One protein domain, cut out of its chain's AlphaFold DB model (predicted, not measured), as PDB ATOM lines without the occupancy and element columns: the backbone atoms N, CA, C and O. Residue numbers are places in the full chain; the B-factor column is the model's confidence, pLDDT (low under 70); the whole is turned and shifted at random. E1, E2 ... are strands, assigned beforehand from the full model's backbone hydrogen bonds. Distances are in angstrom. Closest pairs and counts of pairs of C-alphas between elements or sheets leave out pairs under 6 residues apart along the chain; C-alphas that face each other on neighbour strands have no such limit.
ATOM      1  N   LYS A   2      59.815  55.538-104.057       36.09
ATOM      2  CA  LYS A   2      58.721  54.785-103.422       36.09
ATOM      3  C   LYS A   2      58.083  53.874-104.476       36.09
ATOM      4  O   LYS A   2      57.598  54.362-105.488       36.09
ATOM      5  N   LYS A   3      58.139  52.559-104.253       40.03
ATOM      6  CA  LYS A   3      57.483  51.554-105.098       40.03
ATOM      7  C   LYS A   3      55.969  51.681-104.924       40.03
ATOM      8  O   LYS A   3      55.459  51.403-103.842       40.03
ATOM      9  N   GLN A   4      55.275  52.101-105.975       40.50
ATOM     10  CA  GLN A   4      53.821  52.014-106.076       40.50
ATOM     11  C   GLN A   4      53.448  50.527-106.140       40.50
ATOM     12  O   GLN A   4      53.906  49.805-107.027       40.50
ATOM     13  N   ARG A   5      52.696  50.037-105.151       45.25
ATOM     14  CA  ARG A   5      52.171  48.668-105.140       45.25
ATOM     15  C   ARG A   5      50.861  48.659-105.920       45.25
ATOM     16  O   ARG A   5      49.855  49.137-105.418       45.25
ATOM     17  N   LEU A   6      50.895  48.121-107.136       39.84
ATOM     18  CA  LEU A   6      49.699  47.736-107.878       39.84
ATOM     19  C   LEU A   6      49.216  46.403-107.285       39.84
ATOM     20  O   LEU A   6      49.825  45.361-107.535       39.84
ATOM     21  N   ILE A   7      48.201  46.431-106.422       42.38
ATOM     22  CA  ILE A   7      47.566  45.204-105.931       42.38
ATOM     23  C   ILE A   7      46.507  44.822-106.964       42.38
ATOM     24  O   ILE A   7      45.422  45.387-106.984       42.38
ATOM     25  N   LEU A   8      46.856  43.893-107.854       35.47
ATOM     26  CA  LEU A   8      45.924  43.274-108.791       35.47
ATOM     27  C   LEU A   8      45.522  41.907-108.227       35.47
ATOM     28  O   LEU A   8      46.191  40.904-108.467       35.47
ATOM     29  N   THR A   9      44.459  41.861-107.432       44.03
ATOM     30  CA  THR A   9      43.833  40.596-107.026       44.03
ATOM     31  C   THR A   9      42.805  40.194-108.076       44.03
ATOM     32  O   THR A   9      41.664  40.642-108.035       44.03
ATOM     33  N   ALA A  10      43.209  39.353-109.029       38.81
ATOM     34  CA  ALA A  10      42.279  38.646-109.903       38.81
ATOM     35  C   ALA A  10      41.840  37.346-109.212       38.81
ATOM     36  O   ALA A  10      42.650  36.437-109.019       38.81
ATOM     37  N   LEU A  11      40.567  37.264-108.822       41.28
ATOM     38  CA  LEU A  11      39.949  36.052-108.286       41.28
ATOM     39  C   LEU A  11      39.173  35.362-109.422       41.28
ATOM     40  O   LEU A  11      38.181  35.897-109.909       41.28
ATOM     41  N   PHE A  12      39.626  34.188-109.869       52.59
ATOM     42  CA  PHE A  12      38.862  33.339-110.790       52.59
ATOM     43  C   PHE A  12      37.849  32.511-109.994       52.59
ATOM     44  O   PHE A  12      38.249  31.651-109.210       52.59
ATOM     45  N   ILE A  13      36.551  32.729-110.223       42.97
ATOM     46  CA  ILE A  13      35.485  31.821-109.778       42.97
ATOM     47  C   ILE A  13      34.555  31.514-110.958       42.97
ATOM     48  O   ILE A  13      34.190  32.377-111.751       42.97
ATOM     49  N   SER A  14      34.231  30.230-111.067       39.81
ATOM     50  CA  SER A  14      33.369  29.565-112.039       39.81
ATOM     51  C   SER A  14      31.968  30.172-112.198       39.81
ATOM     52  O   SER A  14      31.368  30.634-111.231       39.81
ATOM     53  N   MET A  15      31.426  30.039-113.415       49.28
ATOM     54  CA  MET A  15      30.061  30.371-113.843       49.28
ATOM     55  C   MET A  15      28.961  29.861-112.892       49.28
ATOM     56  O   MET A  15      28.516  28.720-112.992       49.28
ATOM     57  N   ILE A  16      28.471  30.749-112.032       46.03
ATOM     58  CA  ILE A  16      27.105  30.794-111.493       46.03
ATOM     59  C   ILE A  16      26.751  32.286-111.506       46.03
ATOM     60  O   ILE A  16      27.620  33.092-111.189       46.03
ATOM     61  N   GLY A  17      25.543  32.659-111.940       46.75
ATOM     62  CA  GLY A  17      25.120  34.027-112.294       46.75
ATOM     63  C   GLY A  17      25.142  35.094-111.187       46.75
ATOM     64  O   GLY A  17      24.126  35.733-110.937       46.75
ATOM     65  N   TYR A  18      26.290  35.324-110.560       53.28
ATOM     66  CA  TYR A  18      26.585  36.522-109.789       53.28
ATOM     67  C   TYR A  18      27.071  37.603-110.748       53.28
ATOM     68  O   TYR A  18      27.922  37.353-111.607       53.28
ATOM     69  N   SER A  19      26.522  38.806-110.614       71.44
ATOM     70  CA  SER A  19      27.111  39.953-111.289       71.44
ATOM     71  C   SER A  19      28.538  40.151-110.766       71.44
ATOM     72  O   SER A  19      28.780  40.109-109.561       71.44
ATOM     73  N   GLN A  20      29.492  40.286-111.688       90.31
ATOM     74  CA  GLN A  20      30.894  40.504-111.349       90.31
ATOM     75  C   GLN A  20      31.083  41.934-110.851       90.31
ATOM     76  O   GLN A  20      30.586  42.869-111.483       90.31
ATOM     77  N   THR A  21      31.844  42.096-109.770       94.50
ATOM     78  CA  THR A  21      32.201  43.405-109.225       94.50
ATOM     79  C   THR A  21      33.703  43.650-109.285       94.50
ATOM     80  O   THR A  21      34.503  42.711-109.283       94.50
ATOM     81  N   PHE A  22      34.100  44.917-109.374       96.06
ATOM     82  CA  PHE A  22      35.500  45.337-109.334       96.06
ATOM     83  C   PHE A  22      35.617  46.786-108.867       96.06
ATOM     84  O   PHE A  22      34.700  47.576-109.068       96.06
ATOM     85  N   THR A  23      36.754  47.143-108.276       96.56
ATOM     86  CA  THR A  23      37.034  48.499-107.786       96.56
ATOM     87  C   THR A  23      38.139  49.126-108.628       96.56
ATOM     88  O   THR A  23      39.135  48.465-108.934       96.56
ATOM     89  N   ASP A  24      37.960  50.378-109.044       95.19
ATOM     90  CA  ASP A  24      38.980  51.109-109.798       95.19
ATOM     91  C   ASP A  24      40.039  51.756-108.885       95.19
ATOM     92  O   ASP A  24      40.027  51.638-107.659       95.19
ATOM     93  N   SER A  25      40.989  52.468-109.492       92.69
ATOM     94  CA  SER A  25      42.015  53.217-108.757       92.69
ATOM     95  C   SER A  25      41.493  54.460-108.030       92.69
ATOM     96  O   SER A  25      42.263  55.090-107.311       92.69
ATOM     97  N   ASN A  26      40.232  54.839-108.247       92.88
ATOM     98  CA  ASN A  26      39.553  55.936-107.563       92.88
ATOM     99  C   ASN A  26      38.695  55.430-106.400       92.88
ATOM    100  O   ASN A  26      37.913  56.210-105.867       92.88
ATOM    101  N   PHE A  27      38.844  54.160-106.002       95.75
ATOM    102  CA  PHE A  27      38.137  53.559-104.867       95.75
ATOM    103  C   PHE A  27      36.625  53.425-105.075       95.75
ATOM    104  O   PHE A  27      35.870  53.242-104.119       95.75
ATOM    105  N   ILE A  28      36.183  53.486-106.332       97.88
ATOM    106  CA  ILE A  28      34.790  53.289-106.717       97.88
ATOM    107  C   ILE A  28      34.617  51.825-107.104       97.88
ATOM    108  O   ILE A  28      35.361  51.302-107.938       97.88
ATOM    109  N   THR A  29      33.637  51.160-106.505       98.12
ATOM    110  CA  THR A  29      33.278  49.779-106.831       98.12
ATOM    111  C   THR A  29      32.133  49.763-107.826       98.12
ATOM    112  O   THR A  29      31.135  50.465-107.666       98.12
ATOM    113  N   TYR A  30      32.270  48.917-108.839       98.19
ATOM    114  CA  TYR A  30      31.324  48.750-109.926       98.19
ATOM    115  C   TYR A  30      30.811  47.320-109.981       98.19
ATOM    116  O   TYR A  30      31.529  46.380-109.643       98.19
ATOM    117  N   THR A  31      29.597  47.164-110.491       97.62
ATOM    118  CA  THR A  31      28.925  45.891-110.749       97.62
ATOM    119  C   THR A  31      28.570  45.811-112.236       97.62
ATOM    120  O   THR A  31      27.955  46.730-112.777       97.62
ATOM    121  N   ILE A  32      28.967  44.740-112.934       96.50
ATOM    122  CA  ILE A  32      28.682  44.565-114.370       96.50
ATOM    123  C   ILE A  32      27.195  44.273-114.568       96.50
ATOM    124  O   ILE A  32      26.704  43.197-114.221       96.50
ATOM    125  N   THR A  33      26.484  45.209-115.190       95.88
ATOM    126  CA  THR A  33      25.050  45.080-115.478       95.88
ATOM    127  C   THR A  33      24.789  44.391-116.815       95.88
ATOM    128  O   THR A  33      23.774  43.714-116.968       95.88
ATOM    129  N   SER A  34      25.708  44.504-117.780       94.81
ATOM    130  CA  SER A  34      25.634  43.778-119.052       94.81
ATOM    131  C   SER A  34      27.007  43.597-119.689       94.81
ATOM    132  O   SER A  34      27.731  44.563-119.924       94.81
ATOM    133  N   THR A  35      27.345  42.358-120.047       93.44
ATOM    134  CA  THR A  35      28.531  42.044-120.863       93.44
ATOM    135  C   THR A  35      28.289  42.227-122.357       93.44
ATOM    136  O   THR A  35      29.240  42.405-123.106       93.44
ATOM    137  N   THR A  36      27.031  42.214-122.806       93.62
ATOM    138  CA  THR A  36      26.685  42.430-124.218       93.62
ATOM    139  C   THR A  36      26.639  43.917-124.556       93.62
ATOM    140  O   THR A  36      27.158  44.333-125.585       93.62
ATOM    141  N   ALA A  37      26.031  44.727-123.685       95.88
ATOM    142  CA  ALA A  37      25.964  46.179-123.860       95.88
ATOM    143  C   ALA A  37      27.207  46.903-123.312       95.88
ATOM    144  O   ALA A  37      27.342  48.105-123.520       95.88
ATOM    145  N   ASN A  38      28.100  46.173-122.630       96.81
ATOM    146  CA  ASN A  38      29.263  46.711-121.930       96.81
ATOM    147  C   ASN A  38      28.881  47.839-120.963       96.81
ATOM    148  O   ASN A  38      29.330  48.975-121.107       96.81
ATOM    149  N   THR A  39      28.042  47.531-119.975       97.88
ATOM    150  CA  THR A  39      27.567  48.505-118.982       97.88
ATOM    151  C   THR A  39      27.866  48.061-117.557       97.88
ATOM    152  O   THR A  39      27.859  46.864-117.245       97.88
ATOM    153  N   VAL A  40      28.108  49.041-116.689       98.25
ATOM    154  CA  VAL A  40      28.294  48.867-115.245       98.25
ATOM    155  C   VAL A  40      27.456  49.866-114.449       98.25
ATOM    156  O   VAL A  40      27.112  50.951-114.927       98.25
ATOM    157  N   GLU A  41      27.168  49.485-113.211       98.56
ATOM    158  CA  GLU A  41      26.595  50.324-112.163       98.56
ATOM    159  C   GLU A  41      27.655  50.622-111.101       98.56
ATOM    160  O   GLU A  41      28.384  49.715-110.706       98.56
ATOM    161  N   VAL A  42      27.726  51.861-110.614       98.75
ATOM    162  CA  VAL A  42      28.499  52.191-109.407       98.75
ATOM    163  C   VAL A  42      27.756  51.672-108.184       98.75
ATOM    164  O   VAL A  42      26.609  52.049-107.986       98.75
ATOM    165  N   THR A  43      28.376  50.851-107.346       97.44
ATOM    166  CA  THR A  43      27.685  50.197-106.222       97.44
ATOM    167  C   THR A  43      28.255  50.502-104.850       97.44
ATOM    168  O   THR A  43      27.552  50.272-103.874       97.44
ATOM    169  N   ASP A  44      29.492  50.991-104.754       96.25
ATOM    170  CA  ASP A  44      30.103  51.338-103.466       96.25
ATOM    171  C   ASP A  44      31.268  52.323-103.640       96.25
ATOM    172  O   ASP A  44      31.828  52.447-104.738       96.25
ATOM    173  N   TYR A  45      31.666  52.967-102.548       95.56
ATOM    174  CA  TYR A  45      32.815  53.858-102.469       95.56
ATOM    175  C   TYR A  45      33.558  53.662-101.149       95.56
ATOM    176  O   TYR A  45      32.986  53.793-100.067       95.56
ATOM    177  N   ASP A  46      34.855  53.380-101.228       93.06
ATOM    178  CA  ASP A  46      35.693  53.240-100.039       93.06
ATOM    179  C   ASP A  46      36.090  54.627 -99.511       93.06
ATOM    180  O   ASP A  46      37.054  55.243 -99.963       93.06
ATOM    181  N   TYR A  47      35.318  55.110 -98.535       91.25
ATOM    182  CA  TYR A  47      35.513  56.396 -97.859       91.25
ATOM    183  C   TYR A  47      36.821  56.507 -97.069       91.25
ATOM    184  O   TYR A  47      37.332  57.613 -96.906       91.25
ATOM    185  N   THR A  48      37.376  55.382 -96.610       89.12
ATOM    186  CA  THR A  48      38.586  55.362 -95.778       89.12
ATOM    187  C   THR A  48      39.841  55.609 -96.605       89.12
ATOM    188  O   THR A  48      40.786  56.246 -96.138       89.12
ATOM    189  N   ASN A  49      39.877  55.093 -97.834       90.56
ATOM    190  CA  ASN A  49      41.015  55.284 -98.738       90.56
ATOM    191  C   ASN A  49      40.752  56.336 -99.822       90.56
ATOM    192  O   ASN A  49      41.699  56.902-100.376       90.56
ATOM    193  N   GLY A  50      39.483  56.592-100.119       90.62
ATOM    194  CA  GLY A  50      39.027  57.610-101.047       90.62
ATOM    195  C   GLY A  50      39.259  59.037-100.553       90.62
ATOM    196  O   GLY A  50      39.562  59.307 -99.394       90.62
ATOM    197  N   GLY A  51      39.124  59.990-101.473       91.62
ATOM    198  CA  GLY A  51      39.125  61.415-101.154       91.62
ATOM    199  C   GLY A  51      37.714  61.979-100.984       91.62
ATOM    200  O   GLY A  51      36.723  61.374-101.381       91.62
ATOM    201  N   ALA A  52      37.620  63.210-100.483       93.75
ATOM    202  CA  ALA A  52      36.351  63.941-100.424       93.75
ATOM    203  C   ALA A  52      35.849  64.411-101.811       93.75
ATOM    204  O   ALA A  52      34.706  64.847-101.952       93.75
ATOM    205  N   SER A  53      36.698  64.338-102.841       95.25
ATOM    206  CA  SER A  53      36.356  64.683-104.221       95.25
ATOM    207  C   SER A  53      36.319  63.436-105.092       95.25
ATOM    208  O   SER A  53      37.354  62.823-105.346       95.25
ATOM    209  N   VAL A  54      35.127  63.100-105.581       96.69
ATOM    210  CA  VAL A  54      34.887  61.923-106.419       96.69
ATOM    211  C   VAL A  54      34.717  62.333-107.875       96.69
ATOM    212  O   VAL A  54      33.952  63.240-108.202       96.69
ATOM    213  N   ASN A  55      35.397  61.626-108.771       96.88
ATOM    214  CA  ASN A  55      35.187  61.736-110.208       96.88
ATOM    215  C   ASN A  55      34.761  60.373-110.753       96.88
ATOM    216  O   ASN A  55      35.602  59.488-110.903       96.88
ATOM    217  N   ILE A  56      33.465  60.204-111.026       98.25
ATOM    218  CA  ILE A  56      32.953  58.965-111.609       98.25
ATOM    219  C   ILE A  56      33.300  58.988-113.109       98.25
ATOM    220  O   ILE A  56      32.876  59.896-113.829       98.25
ATOM    221  N   PRO A  57      34.087  58.027-113.616       97.81
ATOM    222  CA  PRO A  57      34.498  58.006-115.011       97.81
ATOM    223  C   PRO A  57      33.333  57.623-115.934       97.81
ATOM    224  O   PRO A  57      32.456  56.851-115.566       97.81
ATOM    225  N   VAL A  58      33.357  58.107-117.179       98.25
ATOM    226  CA  VAL A  58      32.375  57.719-118.217       98.25
ATOM    227  C   VAL A  58      32.410  56.216-118.530       98.25
ATOM    228  O   VAL A  58      31.398  55.631-118.911       98.25
ATOM    229  N   ALA A  59      33.579  55.589-118.378       97.94
ATOM    230  CA  ALA A  59      33.796  54.174-118.625       97.94
ATOM    231  C   ALA A  59      34.994  53.650-117.821       97.94
ATOM    232  O   ALA A  59      35.920  54.399-117.506       97.94
ATOM    233  N   VAL A  60      34.996  52.350-117.540       97.44
ATOM    234  CA  VAL A  60      36.028  51.654-116.761       97.44
ATOM    235  C   VAL A  60      36.484  50.375-117.454       97.44
ATOM    236  O   VAL A  60      35.707  49.695-118.123       97.44
ATOM    237  N   GLY A  61      37.769  50.051-117.316       96.19
ATOM    238  CA  GLY A  61      38.355  48.834-117.871       96.19
ATOM    239  C   GLY A  61      38.312  47.673-116.880       96.19
ATOM    240  O   GLY A  61      38.742  47.829-115.740       96.19
ATOM    241  N   PHE A  62      37.865  46.499-117.322       94.75
ATOM    242  CA  PHE A  62      37.911  45.260-116.546       94.75
ATOM    243  C   PHE A  62      38.081  44.053-117.474       94.75
ATOM    244  O   PHE A  62      37.390  43.942-118.483       94.75
ATOM    245  N   ASN A  63      39.017  43.149-117.161       91.94
ATOM    246  CA  ASN A  63      39.291  41.928-117.936       91.94
ATOM    247  C   ASN A  63      39.416  42.143-119.462       91.94
ATOM    248  O   ASN A  63      38.873  41.383-120.258       91.94
ATOM    249  N   SER A  64      40.173  43.165-119.874       92.12
ATOM    250  CA  SER A  64      40.391  43.556-121.285       92.12
ATOM    251  C   SER A  64      39.158  44.093-122.027       92.12
ATOM    252  O   SER A  64      39.254  44.380-123.218       92.12
ATOM    253  N   ALA A  65      38.026  44.266-121.345       94.38
ATOM    254  CA  ALA A  65      36.854  44.967-121.852       94.38
ATOM    255  C   ALA A  65      36.734  46.360-121.213       94.38
ATOM    256  O   ALA A  65      37.294  46.631-120.147       94.38
ATOM    257  N   THR A  66      35.992  47.245-121.872       97.94
ATOM    258  CA  THR A  66      35.646  48.578-121.367       97.94
ATOM    259  C   THR A  66      34.140  48.647-121.191       97.94
ATOM    260  O   THR A  66      33.411  48.339-122.130       97.94
ATOM    261  N   TYR A  67      33.692  49.064-120.011       97.69
ATOM    262  CA  TYR A  67      32.286  49.165-119.640       97.69
ATOM    263  C   TYR A  67      31.904  50.622-119.399       97.69
ATOM    264  O   TYR A  67      32.582  51.316-118.646       97.69
ATOM    265  N   ASN A  68      30.809  51.072-120.003       98.56
ATOM    266  CA  ASN A  68      30.240  52.395-119.769       98.56
ATOM    267  C   ASN A  68      29.537  52.437-118.410       98.56
ATOM    268  O   ASN A  68      28.798  51.513-118.059       98.56
ATOM    269  N   VAL A  69      29.728  53.525-117.670       98.69
ATOM    270  CA  VAL A  69      29.029  53.755-116.403       98.69
ATOM    271  C   VAL A  69      27.656  54.346-116.704       98.69
ATOM    272  O   VAL A  69      27.546  55.484-117.155       98.69
ATOM    273  N   THR A  70      26.603  53.561-116.478       98.62
ATOM    274  CA  THR A  70      25.229  53.930-116.866       98.62
ATOM    275  C   THR A  70      24.307  54.194-115.685       98.62
ATOM    276  O   THR A  70      23.267  54.831-115.846       98.62
ATOM    277  N   SER A  71      24.662  53.739-114.487       98.75
ATOM    278  CA  SER A  71      23.859  53.962-113.287       98.75
ATOM    279  C   SER A  71      24.720  54.104-112.041       98.75
ATOM    280  O   SER A  71      25.867  53.653-111.984       98.75
ATOM    281  N   ILE A  72      24.138  54.753-111.038       98.88
ATOM    282  CA  ILE A  72      24.660  54.815-109.678       98.88
ATOM    283  C   ILE A  72      23.646  54.096-108.803       98.88
ATOM    284  O   ILE A  72      22.482  54.487-108.753       98.88
ATOM    285  N   GLY A  73      24.082  53.016-108.176       98.62
ATOM    286  CA  GLY A  73      23.266  52.096-107.409       98.62
ATOM    287  C   GLY A  73      22.846  52.648-106.053       98.62
ATOM    288  O   GLY A  73      23.230  53.739-105.619       98.62
ATOM    289  N   ASN A  74      22.017  51.864-105.371       98.25
ATOM    290  CA  ASN A  74      21.522  52.218-104.050       98.25
ATOM    291  C   ASN A  74      22.674  52.292-103.052       98.25
ATOM    292  O   ASN A  74      23.484  51.374-102.966       98.25
ATOM    293  N   ASN A  75      22.689  53.350-102.253       97.06
ATOM    294  CA  ASN A  75      23.707  53.621-101.247       97.06
ATOM    295  C   ASN A  75      25.162  53.695-101.731       97.06
ATOM    296  O   ASN A  75      26.058  53.687-100.893       97.06
ATOM    297  N   ALA A  76      25.406  53.807-103.040       97.56
ATOM    298  CA  ALA A  76      26.753  53.719-103.604       97.56
ATOM    299  C   ALA A  76      27.756  54.717-103.000       97.56
ATOM    300  O   ALA A  76      28.939  54.422-102.896       97.56
ATOM    301  N   PHE A  77      27.270  55.884-102.585       97.19
ATOM    302  CA  PHE A  77      28.014  56.890-101.841       97.19
ATOM    303  C   PHE A  77      27.239  57.331-100.590       97.19
ATOM    304  O   PHE A  77      27.409  58.464-100.155       97.19
ATOM    305  N   THR A  78      26.385  56.505 -99.977       94.31
ATOM    306  CA  THR A  78      25.781  56.887 -98.685       94.31
ATOM    307  C   THR A  78      26.853  56.885 -97.607       94.31
ATOM    308  O   THR A  78      27.499  55.859 -97.393       94.31
ATOM    309  N   VAL A  79      26.996  57.973 -96.852       86.38
ATOM    310  CA  VAL A  79      27.808  57.917 -95.627       86.38
ATOM    311  C   VAL A  79      26.990  57.252 -94.532       86.38
ATOM    312  O   VAL A  79      25.916  57.728 -94.165       86.38
ATOM    313  N   ASN A  80      27.505  56.150 -93.991       69.62
ATOM    314  CA  ASN A  80      26.887  55.445 -92.870       69.62
ATOM    315  C   ASN A  80      27.809  55.302 -91.646       69.62
ATOM    316  O   ASN A  80      27.470  54.567 -90.718       69.62
ATOM    317  N   THR A  81      28.971  55.967 -91.621       61.94
ATOM    318  CA  THR A  81      30.059  55.584 -90.712       61.94
ATOM    319  C   THR A  81      30.351  56.586 -89.595       61.94
ATOM    320  O   THR A  81      30.249  57.803 -89.730       61.94
ATOM    321  N   ALA A  82      30.833  56.031 -88.480       61.53
ATOM    322  CA  ALA A  82      31.426  56.742 -87.350       61.53
ATOM    323  C   ALA A  82      32.797  57.389 -87.661       61.53
ATOM    324  O   ALA A  82      33.403  57.966 -86.761       61.53
ATOM    325  N   THR A  83      33.309  57.268 -88.896       68.75
ATOM    326  CA  THR A  83      34.620  57.811 -89.297       68.75
ATOM    327  C   THR A  83      34.576  59.316 -89.573       68.75
ATOM    328  O   THR A  83      35.615  59.965 -89.519       68.75
ATOM    329  N   GLY A  84      33.385  59.890 -89.803       73.25
ATOM    330  CA  GLY A  84      33.220  61.314 -90.128       73.25
ATOM    331  C   GLY A  84      33.742  61.692 -91.519       73.25
ATOM    332  O   GLY A  84      33.968  62.871 -91.791       73.25
ATOM    333  N   GLU A  85      33.971  60.703 -92.384       86.50
ATOM    334  CA  GLU A  85      34.399  60.896 -93.768       86.50
ATOM    335  C   GLU A  85      33.174  61.146 -94.652       86.50
ATOM    336  O   GLU A  85      32.187  60.415 -94.591       86.50
ATOM    337  N   HIS A  86      33.237  62.189 -95.476       93.12
ATOM    338  CA  HIS A  86      32.164  62.578 -96.385       93.12
ATOM    339  C   HIS A  86      32.757  63.021 -97.717       93.12
ATOM    340  O   HIS A  86      33.870  63.558 -97.761       93.12
ATOM    341  N   ILE A  87      31.989  62.881 -98.794       95.38
ATOM    342  CA  ILE A  87      32.318  63.559-100.046       95.38
ATOM    343  C   ILE A  87      31.726  64.972-100.043       95.38
ATOM    344  O   ILE A  87      30.607  65.209 -99.582       95.38
ATOM    345  N   ILE A  88      32.503  65.921-100.560       96.25
ATOM    346  CA  ILE A  88      32.143  67.345-100.681       96.25
ATOM    347  C   ILE A  88      31.856  67.750-102.130       96.25
ATOM    348  O   ILE A  88      31.232  68.782-102.384       96.25
ATOM    349  N   SER A  89      32.314  66.942-103.088       96.69
ATOM    350  CA  SER A  89      32.104  67.161-104.516       96.69
ATOM    351  C   SER A  89      32.079  65.836-105.266       96.69
ATOM    352  O   SER A  89      32.945  64.986-105.038       96.69
ATOM    353  N   VAL A  90      31.163  65.708-106.221       97.75
ATOM    354  CA  VAL A  90      31.113  64.582-107.153       97.75
ATOM    355  C   VAL A  90      30.918  65.080-108.580       97.75
ATOM    356  O   VAL A  90      30.099  65.963-108.836       97.75
ATOM    357  N   ILE A  91      31.661  64.497-109.518       97.56
ATOM    358  CA  ILE A  91      31.404  64.627-110.952       97.56
ATOM    359  C   ILE A  91      30.655  63.376-111.403       97.56
ATOM    360  O   ILE A  91      31.196  62.270-111.342       97.56
ATOM    361  N   ILE A  92      29.411  63.563-111.852       98.19
ATOM    362  CA  ILE A  92      28.590  62.512-112.457       98.19
ATOM    363  C   ILE A  92      28.755  62.608-113.983       98.19
ATOM    364  O   ILE A  92      28.500  63.673-114.551       98.19
ATOM    365  N   PRO A  93      29.197  61.542-114.669       97.56
ATOM    366  CA  PRO A  93      29.504  61.595-116.088       97.56
ATOM    367  C   PRO A  93      28.239  61.563-116.947       97.56
ATOM    368  O   PRO A  93      27.236  60.928-116.611       97.56
ATOM    369  N   ASN A  94      28.332  62.187-118.122       93.75
ATOM    370  CA  ASN A  94      27.351  61.993-119.185       93.75
ATOM    371  C   ASN A  94      27.291  60.501-119.546       93.75
ATOM    372  O   ASN A  94      28.328  59.884-119.781       93.75
ATOM    373  N   GLY A  95      26.086  59.935-119.596       95.31
ATOM    374  CA  GLY A  95      25.869  58.498-119.799       95.31
ATOM    375  C   GLY A  95      25.197  57.819-118.609       95.31
ATOM    376  O   GLY A  95      24.500  56.827-118.806       95.31
ATOM    377  N   VAL A  96      25.298  58.401-117.406       98.56
ATOM    378  CA  VAL A  96      24.473  57.980-116.268       98.56
ATOM    379  C   VAL A  96      23.018  58.349-116.542       98.56
ATOM    380  O   VAL A  96      22.703  59.509-116.824       98.56
ATOM    381  N   THR A  97      22.132  57.359-116.457       98.38
ATOM    382  CA  THR A  97      20.690  57.512-116.689       98.38
ATOM    383  C   THR A  97      19.859  57.388-115.417       98.38
ATOM    384  O   THR A  97      18.730  57.878-115.378       98.38
ATOM    385  N   SER A  98      20.393  56.761-114.364       98.50
ATOM    386  CA  SER A  98      19.679  56.566-113.098       98.50
ATOM    387  C   SER A  98      20.575  56.717-111.873       98.50
ATOM    388  O   SER A  98      21.705  56.225-111.855       98.50
ATOM    389  N   ILE A  99      20.027  57.347-110.834       98.81
ATOM    390  CA  ILE A  99      20.643  57.513-109.515       98.81
ATOM    391  C   ILE A  99      19.761  56.821-108.471       98.81
ATOM    392  O   ILE A  99      18.571  57.120-108.345       98.81
TER     393      ILE A  99
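AT A GLANCE: This is residues 2 to 99 of the 229 residues of the protein "Leucine-rich repeat domain-containing protein" of Psychroserpens burtonensis (UniProt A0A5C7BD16). With little regular structure, the model centres on one sheet, E1 E2 E3 E6 E5, curled like part of a barrel; E4 and E7 pair at one end, and residues 11 to 17 stick out. The printed part has 98 residues, 35 in seven strands, E1 to E7 in order: all strand, compact, radius of gyration of the C-alphas 14.1 A, spans 39 by 38 by 24 A. The larger sheet is mixed, the smaller parallel.

IN THESE COORDINATES: Find C-alpha 21 at (32.201, 43.405, -109.225): E1, 21 to 23, begins. Then come E2, 28 to 34, and E3, 39 to 45, 18.1 A each; E4, 53 to 55; E5, 59 to 62; E6, 65 to 72, 19.8 A; E7, 89 to 91, ending at (31.404, 64.627, -110.952).

HOW THE PARTS SIT: Hairpins E1 and E2 (N 22 to O 30, 3.0 A) and E2 and E3 (N 29 to O 44, 2.8 A) form a meander, successive antiparallel neighbours. Parallel E3 and E6 have N 40 and O 68 at 2.9 A; hairpin E5 and E6, N 60 and O 67 at 2.8 A. This folded sheet, bent back at hinge E3, has E1 E2 face E6 E5. In parallel E4 and E7, N 54 and O 89 are 2.9 A apart.

THE WHOLE: The C-alphas farthest apart, Lys 2 and Ile 16, are 40.5 A apart. The printed part has no cut; link E6 to E7 is long. Residues 2 to 18 and 80 to 83 have pLDDT under 70.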